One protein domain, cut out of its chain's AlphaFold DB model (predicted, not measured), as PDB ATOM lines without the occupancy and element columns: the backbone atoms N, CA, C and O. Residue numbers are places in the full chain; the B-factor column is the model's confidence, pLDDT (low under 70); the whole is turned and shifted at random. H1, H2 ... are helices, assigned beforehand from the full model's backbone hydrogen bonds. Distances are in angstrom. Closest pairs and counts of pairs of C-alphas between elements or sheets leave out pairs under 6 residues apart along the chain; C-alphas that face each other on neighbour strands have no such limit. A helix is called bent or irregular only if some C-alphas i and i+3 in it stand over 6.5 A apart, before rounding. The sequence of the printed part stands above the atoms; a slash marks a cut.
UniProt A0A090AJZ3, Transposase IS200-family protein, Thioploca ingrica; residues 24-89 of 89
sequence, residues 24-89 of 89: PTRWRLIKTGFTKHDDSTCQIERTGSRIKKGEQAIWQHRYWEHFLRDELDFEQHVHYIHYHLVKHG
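This is residues 24 to 89 of the 89 residues of the protein "Transposase IS200-family protein" of Thioploca ingrica (UniProt A0A090AJZ3). The model is a loose string of helices with two ends: H1 and the short H2, joined by loops, make a small group at one end, and the long helix H3 stands off at the other end of a long link, residues 53 to 70. Residues 69 to 75 and 78 to 89, most of them in H3, stick out free of the rest. The printed part has 66 residues with three named helices, in the order H1, H2, H3, and no named strand; the class is all helix, with 36 residues in named elements. The whole is only just loose, close to extended, with a radius of gyration of the C-alphas of 15.8 A, and its C-alphas span an elongated 43 by 27 by 21 A.

Begin at Pro 24, where H1, residues 24 to 37, starts. Past His 37 a short link of 10 residues brings you to H2, residues 48 to 52. H1 and H2 are apart, with no C-alpha of the one within 8 A of the other. From Lys 52 a long link of 18 residues leads to H3, residues 71 to 87. H3 is apart from H2 by the same measure, and it is apart from H1 too. Look along the backbone N and O atoms: in H1 and H2 every O i to N i+4 pair is within hydrogen-bond range, and in H3 12 of 13 are. No helix is bent or irregular.

Find C-alpha 24 at (255.609, 337.539, 398.592); from there H1 runs 20.3 A to C-alpha 37 at (264.975, 350.599, 411.013). H2 is a short piece of five residues, from C-alpha 48 at (270.445, 352.868, 388.548) to C-alpha 52. H3 is the longest helix, with 17 residues; it begins with C-alpha 71 at (257.101, 315.910, 408.298) and runs 24.3 A to C-alpha 87 at (279.212, 325.948, 408.974).

The two C-alphas farthest apart are those of Gly 48 and Glu 71, 44.0 A, and the C-alphas of Pro 24 and Gly 89, the first and last printed, are 27.8 A apart. Without the stretches that stand free, the body has 47 residues and spans 38 by 23 by 19 A. The printed part has no cut, and it ends at Gly 89, the chain's last residue. The link from H2 to H3 is the long one; its C-alphas lie 6 to 24 A from the mean of the C-alphas. The mean pLDDT of the printed part is 81.4; look for values under 70 at residue 39, residues 41 to 43 and residues 84 to 89.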
ATOM      1  N   PRO A  24     254.880 336.470 399.277       91.25
ATOM      2  CA  PRO A  24     255.609 337.539 398.592       91.25
ATOM      3  C   PRO A  24     255.419 338.904 399.263       91.25
ATOM      4  O   PRO A  24     256.389 339.647 399.458       91.25
ATOM      5  N   THR A  25     254.190 339.239 399.675       92.25
ATOM      6  CA  THR A  25     253.926 340.507 400.366       92.25
ATOM      7  C   THR A  25     254.613 340.555 401.723       92.25
ATOM      8  O   THR A  25     255.199 341.582 402.074       92.25
ATOM      9  N   ARG A  26     254.618 339.446 402.469       92.88
ATOM     10  CA  ARG A  26     255.311 339.348 403.762       92.88
ATOM     11  C   ARG A  26     256.810 339.562 403.612       92.88
ATOM     12  O   ARG A  26     257.375 340.389 404.325       92.88
ATOM     13  N   TRP A  27     257.439 338.925 402.624       91.56
ATOM     14  CA  TRP A  27     258.849 339.163 402.315       91.56
ATOM     15  C   TRP A  27     259.131 340.619 401.950       91.56
ATOM     16  O   TRP A  27     260.102 341.200 402.441       91.56
ATOM     17  N   ARG A  28     258.268 341.250 401.143       89.50
ATOM     18  CA  ARG A  28     258.383 342.683 400.827       89.50
ATOM     19  C   ARG A  28     258.321 343.542 402.092       89.50
ATOM     20  O   ARG A  28     259.119 344.473 402.228       89.50
ATOM     21  N   LEU A  29     257.395 343.246 403.003       91.25
ATOM     22  CA  LEU A  29     257.225 343.990 404.252       91.25
ATOM     23  C   LEU A  29     258.414 343.802 405.195       91.25
ATOM     24  O   LEU A  29     258.901 344.797 405.720       91.25
ATOM     25  N   ILE A  30     258.937 342.583 405.343       89.81
ATOM     26  CA  ILE A  30     260.127 342.298 406.161       89.81
ATOM     27  C   ILE A  30     261.342 343.051 405.621       89.81
ATOM     28  O   ILE A  30     261.978 343.801 406.363       89.81
ATOM     29  N   LYS A  31     261.620 342.934 404.313       87.38
ATOM     30  CA  LYS A  31     262.728 343.654 403.665       87.38
ATOM     31  C   LYS A  31     262.597 345.167 403.854       87.38
ATOM     32  O   LYS A  31     263.582 345.833 404.158       87.38
ATOM     33  N   THR A  32     261.384 345.704 403.707       87.06
ATOM     34  CA  THR A  32     261.104 347.139 403.891       87.06
ATOM     35  C   THR A  32     261.263 347.569 405.346       87.06
ATOM     36  O   THR A  32     261.858 348.610 405.608       87.06
ATOM     37  N   GLY A  33     260.726 346.791 406.285       88.62
ATOM     38  CA  GLY A  33     260.786 347.063 407.716       88.62
ATOM     39  C   GLY A  33     262.225 347.101 408.206       88.62
ATOM     40  O   GLY A  33     262.621 348.090 408.811       88.62
ATOM     41  N   PHE A  34     263.025 346.091 407.860       86.94
ATOM     42  CA  PHE A  34     264.442 346.043 408.212       86.94
ATOM     43  C   PHE A  34     265.208 347.254 407.661       86.94
ATOM     44  O   PHE A  34     265.846 347.976 408.419       86.94
ATOM     45  N   THR A  35     265.070 347.552 406.364       84.38
ATOM     46  CA  THR A  35     265.760 348.697 405.745       84.38
ATOM     47  C   THR A  35     265.342 350.047 406.337       84.38
ATOM     48  O   THR A  35     266.135 350.978 406.356       84.38
ATOM     49  N   LYS A  36     264.107 350.184 406.833       84.12
ATOM     50  CA  LYS A  36     263.657 351.423 407.489       84.12
ATOM     51  C   LYS A  36     264.212 351.616 408.902       84.12
ATOM     52  O   LYS A  36     264.262 352.755 409.343       84.12
ATOM     53  N   HIS A  37     264.541 350.537 409.611       83.88
ATOM     54  CA  HIS A  37     264.975 350.599 411.013       83.88
ATOM     55  C   HIS A  37     266.494 350.485 411.182       83.88
ATOM     56  O   HIS A  37     266.995 350.750 412.270       83.88
ATOM     57  N   ASP A  38     267.224 350.099 410.134       79.62
ATOM     58  CA  ASP A  38     268.684 350.058 410.141       79.62
ATOM     59  C   ASP A  38     269.265 351.216 409.315       79.62
ATOM     60  O   ASP A  38     269.371 351.148 408.085       79.62
ATOM     61  N   ASP A  39     269.677 352.278 410.011       69.44
ATOM     62  CA  ASP A  39     270.267 353.490 409.430       69.44
ATOM     63  C   ASP A  39     271.525 353.211 408.594       69.44
ATOM     64  O   ASP A  39     271.850 353.969 407.672       69.44
ATOM     65  N   SER A  40     272.231 352.106 408.861       72.62
ATOM     66  CA  SER A  40     273.424 351.729 408.099       72.62
ATOM     67  C   SER A  40     273.094 351.328 406.657       72.62
ATOM     68  O   SER A  40     273.921 351.481 405.755       72.62
ATOM     69  N   THR A  41     271.860 350.883 406.407       69.69
ATOM     70  CA  THR A  41     271.404 350.431 405.087       69.69
ATOM     71  C   THR A  41     271.101 351.591 404.140       69.69
ATOM     72  O   THR A  41     271.270 351.459 402.927       69.69
ATOM     73  N   CYS A  42     270.733 352.750 404.692       65.00
ATOM     74  CA  CYS A  42     270.519 353.996 403.955       65.00
ATOM     75  C   CYS A  42     271.818 354.570 403.372       65.00
ATOM     76  O   CYS A  42     271.771 355.350 402.424       65.00
ATOM     77  N   GLN A  43     272.972 354.171 403.914       68.12
ATOM     78  CA  GLN A  43     274.291 354.620 403.462       68.12
ATOM     79  C   GLN A  43     274.820 353.815 402.264       68.12
ATOM     80  O   GLN A  43     275.884 354.131 401.734       68.12
ATOM     81  N   ILE A  44     274.110 352.765 401.838       75.88
ATOM     82  CA  ILE A  44     274.549 351.892 400.748       75.88
ATOM     83  C   ILE A  44     273.946 352.391 399.435       75.88
ATOM     84  O   ILE A  44     272.728 352.394 399.243       75.88
ATOM     85  N   GLU A  45     274.817 352.790 398.507       76.38
ATOM     86  CA  GLU A  45     274.391 353.308 397.213       76.38
ATOM     87  C   GLU A  45     273.631 352.265 396.388       76.38
ATOM     88  O   GLU A  45     273.960 351.076 396.317       76.38
ATOM     89  N   ARG A  46     272.586 352.740 395.713       79.19
ATOM     90  CA  ARG A  46     271.748 351.927 394.837       79.19
ATOM     91  C   ARG A  46     272.199 352.134 393.403       79.19
ATOM     92  O   ARG A  46     272.314 353.262 392.939       79.19
ATOM     93  N   THR A  47     272.364 351.044 392.664       82.25
ATOM     94  CA  THR A  47     272.610 351.131 391.223       82.25
ATOM     95  C   THR A  47     271.374 351.669 390.492       82.25
ATOM     96  O   THR A  47     270.238 351.466 390.930       82.25
ATOM     97  N   GLY A  48     271.558 352.306 389.330       80.75
ATOM     98  CA  GLY A  48     270.445 352.868 388.548       80.75
ATOM     99  C   GLY A  48     269.359 351.846 388.172       80.75
ATOM    100  O   GLY A  48     268.178 352.182 388.123       80.75
ATOM    101  N   SER A  49     269.735 350.577 387.971       81.69
ATOM    102  CA  SER A  49     268.789 349.470 387.744       81.69
ATOM    103  C   SER A  49     267.908 349.197 388.972       81.69
ATOM    104  O   SER A  49     266.697 349.024 388.839       81.69
ATOM    105  N   ARG A  50     268.495 349.236 390.177       79.44
ATOM    106  CA  ARG A  50     267.784 349.031 391.447       79.44
ATOM    107  C   ARG A  50     266.832 350.180 391.760       79.44
ATOM    108  O   ARG A  50     265.702 349.933 392.166       79.44
ATOM    109  N   ILE A  51     267.251 351.421 391.499       78.31
ATOM    110  CA  ILE A  51     266.404 352.614 391.668       78.31
ATOM    111  C   ILE A  51     265.143 352.503 390.804       78.31
ATOM    112  O   ILE A  51     264.038 352.671 391.314       78.31
ATOM    113  N   LYS A  52     265.287 352.133 389.524       79.44
ATOM    114  CA  LYS A  52     264.151 351.970 388.599       79.44
ATOM    115  C   LYS A  52     263.133 350.915 389.047       79.44
ATOM    116  O   LYS A  52     261.969 351.011 388.675       79.44
ATOM    117  N   LYS A  53     263.560 349.921 389.825       75.88
ATOM    118  CA  LYS A  53     262.717 348.820 390.318       75.88
ATOM    119  C   LYS A  53     262.265 348.991 391.772       75.88
ATOM    120  O   LYS A  53     261.605 348.110 392.309       75.88
ATOM    121  N   GLY A  54     262.632 350.099 392.425       73.62
ATOM    122  CA  GLY A  54     262.353 350.315 393.849       73.62
ATOM    123  C   GLY A  54     263.115 349.363 394.785       73.62
ATOM    124  O   GLY A  54     262.748 349.216 395.950       73.62
ATOM    125  N   GLU A  55     264.179 348.718 394.306       77.94
ATOM    126  CA  GLU A  55     264.966 347.743 395.066       77.94
ATOM    127  C   GLU A  55     265.914 348.435 396.050       77.94
ATOM    128  O   GLU A  55     266.472 349.500 395.760       77.94
ATOM    129  N   GLN A  56     266.113 347.833 397.223       79.25
ATOM    130  CA  GLN A  56     267.089 348.280 398.225       79.25
ATOM    131  C   GLN A  56     268.478 347.717 397.902       79.25
ATOM    132  O   GLN A  56     268.592 346.646 397.313       79.25
ATOM    133  N   ALA A  57     269.543 348.419 398.294       76.81
ATOM    134  CA  ALA A  57     270.902 347.994 397.956       76.81
ATOM    135  C   ALA A  57     271.379 346.755 398.741       76.81
ATOM    136  O   ALA A  57     272.229 346.009 398.253       76.81
ATOM    137  N   ILE A  58     270.806 346.528 399.922       83.31
ATOM    138  CA  ILE A  58     271.238 345.486 400.861       83.31
ATOM    139  C   ILE A  58     270.706 344.096 400.523       83.31
ATOM    140  O   ILE A  58     271.337 343.094 400.832       83.31
ATOM    141  N   TRP A  59     269.536 344.028 399.890       84.00
ATOM    142  CA  TRP A  59     268.857 342.767 399.634       84.00
ATOM    143  C   TRP A  59     269.202 342.259 398.240       84.00
ATOM    144  O   TRP A  59     269.206 343.014 397.264       84.00
ATOM    145  N   GLN A  60     269.395 340.949 398.114       82.81
ATOM    146  CA  GLN A  60     269.273 340.307 396.811       82.81
ATOM    147  C   GLN A  60     267.826 340.464 396.302       82.81
ATOM    148  O   GLN A  60     266.858 340.438 397.076       82.81
ATOM    149  N   HIS A  61     267.681 340.672 394.988       77.75
ATOM    150  CA  HIS A  61     266.387 340.967 394.363       77.75
ATOM    151  C   HIS A  61     265.382 339.826 394.572       77.75
ATOM    152  O   HIS A  61     264.230 340.062 394.932       77.75
ATOM    153  N   ARG A  62     265.838 338.583 394.400       81.88
ATOM    154  CA  ARG A  62     265.028 337.378 394.591       81.88
ATOM    155  C   ARG A  62     265.307 336.745 395.950       81.88
ATOM    156  O   ARG A  62     266.250 337.118 396.641       81.88
ATOM    157  N   TYR A  63     264.443 335.820 396.322       87.06
ATOM    158  CA  TYR A  63     264.625 334.910 397.440       87.06
ATOM    159  C   TYR A  63     264.358 333.491 396.933       87.06
ATOM    160  O   TYR A  63     263.788 333.315 395.853       87.06
ATOM    161  N   TRP A  64     264.835 332.500 397.677       89.31
ATOM    162  CA  TRP A  64     264.522 331.104 397.416       89.31
ATOM    163  C   TRP A  64     263.353 330.682 398.304       89.31
ATOM    164  O   TRP A  64     263.278 331.089 399.463       89.31
ATOM    165  N   GLU A  65     262.440 329.898 397.743       90.38
ATOM    166  CA  GLU A  65     261.264 329.378 398.431       90.38
ATOM    167  C   GLU A  65     261.122 327.885 398.154       90.38
ATOM    168  O   GLU A  65     261.391 327.418 397.046       90.38
ATOM    169  N   HIS A  66     260.682 327.150 399.171       90.94
ATOM    170  CA  HIS A  66     260.342 325.740 399.067       90.94
ATOM    171  C   HIS A  66     259.150 325.447 399.963       90.94
ATOM    172  O   HIS A  66     259.135 325.808 401.140       90.94
ATOM    173  N   PHE A  67     258.130 324.832 399.373       90.88
ATOM    174  CA  PHE A  67     256.932 324.424 400.088       90.88
ATOM    175  C   PHE A  67     257.166 323.047 400.705       90.88
ATOM    176  O   PHE A  67     257.330 322.071 399.969       90.88
ATOM    177  N   LEU A  68     257.167 322.997 402.039       91.31
ATOM    178  CA  LEU A  68     257.367 321.773 402.807       91.31
ATOM    179  C   LEU A  68     256.133 320.882 402.701       91.31
ATOM    180  O   LEU A  68     255.015 321.327 402.962       91.31
ATOM    181  N   ARG A  69     256.338 319.637 402.269       90.12
ATOM    182  CA  ARG A  69     255.237 318.754 401.847       90.12
ATOM    183  C   ARG A  69     254.791 317.772 402.919       90.12
ATOM    184  O   ARG A  69     253.634 317.359 402.912       90.12
ATOM    185  N   ASP A  70     255.704 317.393 403.800       93.19
ATOM    186  CA  ASP A  70     255.485 316.412 404.854       93.19
ATOM    187  C   ASP A  70     256.457 316.635 406.026       93.19
ATOM    188  O   ASP A  70     257.305 317.531 405.997       93.19
ATOM    189  N   GLU A  71     256.295 315.828 407.076       93.25
ATOM    190  CA  GLU A  71     257.101 315.910 408.298       93.25
ATOM    191  C   GLU A  71     258.587 315.630 408.032       93.25
ATOM    192  O   GLU A  71     259.452 316.298 408.591       93.25
ATOM    193  N   LEU A  72     258.901 314.694 407.132       94.31
ATOM    194  CA  LEU A  72     260.285 314.348 406.815       94.31
ATOM    195  C   LEU A  72     260.988 315.500 406.079       94.31
ATOM    196  O   LEU A  72     262.138 315.818 406.382       94.31
ATOM    197  N   ASP A  73     260.298 316.142 405.135       91.50
ATOM    198  CA  ASP A  73     260.779 317.331 404.427       91.50
ATOM    199  C   ASP A  73     260.994 318.501 405.403       91.50
ATOM    200  O   ASP A  73     262.010 319.200 405.330       91.50
ATOM    201  N   PHE A  74     260.090 318.678 406.374       92.25
ATOM    202  CA  PHE A  74     260.244 319.661 407.450       92.25
ATOM    203  C   PHE A  74     261.474 319.377 408.321       92.25
ATOM    204  O   PHE A  74     262.318 320.265 408.475       92.25
ATOM    205  N   GLU A  75     261.630 318.154 408.836       92.75
ATOM    206  CA  GLU A  75     262.784 317.756 409.650       92.75
ATOM    207  C   GLU A  75     264.103 318.000 408.904       92.75
ATOM    208  O   GLU A  75     265.030 318.605 409.449       92.75
ATOM    209  N   GLN A  76     264.182 317.602 407.631       91.06
ATOM    210  CA  GLN A  76     265.370 317.812 406.800       91.06
ATOM    211  C   GLN A  76     265.706 319.295 406.627       91.06
ATOM    212  O   GLN A  76     266.877 319.670 406.734       91.06
ATOM    213  N   HIS A  77     264.708 320.151 406.404       90.50
ATOM    214  CA  HIS A  77     264.921 321.590 406.262       90.50
ATOM    215  C   HIS A  77     265.307 322.261 407.583       90.50
ATOM    216  O   HIS A  77     266.189 323.119 407.597       90.50
ATOM    217  N   VAL A  78     264.717 321.843 408.703       89.25
ATOM    218  CA  VAL A  78     265.117 322.294 410.044       89.25
ATOM    219  C   VAL A  78     266.577 321.920 410.307       89.25
ATOM    220  O   VAL A  78     267.390 322.786 410.639       89.25
ATOM    221  N   HIS A  79     266.947 320.659 410.066       87.50
ATOM    222  CA  HIS A  79     268.329 320.195 410.171       87.50
ATOM    223  C   HIS A  79     269.274 320.975 409.249       87.50
ATOM    224  O   HIS A  79     270.356 321.374 409.683       87.50
ATOM    225  N   TYR A  80     268.869 321.235 408.006       85.31
ATOM    226  CA  TYR A  80     269.641 322.018 407.045       85.31
ATOM    227  C   TYR A  80     269.921 323.432 407.565       85.31
ATOM    228  O   TYR A  80     271.082 323.845 407.579       85.31
ATOM    229  N   ILE A  81     268.895 324.151 408.036       84.56
ATOM    230  CA  ILE A  81     269.029 325.523 408.547       84.56
ATOM    231  C   ILE A  81     269.936 325.552 409.778       84.56
ATOM    232  O   ILE A  81     270.862 326.361 409.838       84.56
ATOM    233  N   HIS A  82     269.726 324.643 410.735       79.94
ATOM    234  CA  HIS A  82     270.562 324.570 411.934       79.94
ATOM    235  C   HIS A  82     272.021 324.247 411.613       79.94
ATOM    236  O   HIS A  82     272.925 324.824 412.212       79.94
ATOM    237  N   TYR A  83     272.268 323.356 410.656       72.94
ATOM    238  CA  TYR A  83     273.623 322.954 410.302       72.94
ATOM    239  C   TYR A  83     274.368 324.010 409.471       72.94
ATOM    240  O   TYR A  83     275.567 324.203 409.672       72.94
ATOM    241  N   HIS A  84     273.684 324.734 408.575       61.75
ATOM    242  CA  HIS A  84     274.302 325.809 407.783       61.75
ATOM    243  C   HIS A  84     274.761 326.977 408.658       61.75
ATOM    244  O   HIS A  84     275.854 327.498 408.438       61.75
ATOM    245  N   LEU A  85     274.002 327.305 409.711       57.50
ATOM    246  CA  LEU A  85     274.403 328.301 410.713       57.50
ATOM    247  C   LEU A  85     275.699 327.919 411.446       57.50
ATOM    248  O   LEU A  85     276.467 328.796 411.823       57.50
ATOM    249  N   VAL A  86     275.966 326.621 411.624       58.34
ATOM    250  CA  VAL A  86     277.194 326.119 412.271       58.34
ATOM    251  C   VAL A  86     278.388 326.099 411.307       58.34
ATOM    252  O   VAL A  86     279.531 326.141 411.748       58.34
ATOM    253  N   LYS A  87     278.150 326.031 409.991       52.91
ATOM    254  CA  LYS A  87     279.212 325.948 408.974       52.91
ATOM    255  C   LYS A  87     279.663 327.283 408.391       52.91
ATOM    256  O   LYS A  87     280.771 327.342 407.864       52.91
ATOM    257  N   HIS A  88     278.819 328.309 408.447       51.72
ATOM    258  CA  HIS A  88     279.077 329.618 407.838       51.72
ATOM    259  C   HIS A  88     279.115 330.775 408.855       51.72
ATOM    260  O   HIS A  88     278.978 331.932 408.459       51.72
ATOM    261  N   GLY A  89     279.320 330.467 410.141       47.00
ATOM    262  CA  GLY A  89     279.616 331.426 411.214       47.00
ATOM    263  C   GLY A  89     281.081 331.409 411.630       47.00
ATOM    264  O   GLY A  89     281.686 330.314 411.591       47.00
TER     265      GLY A  89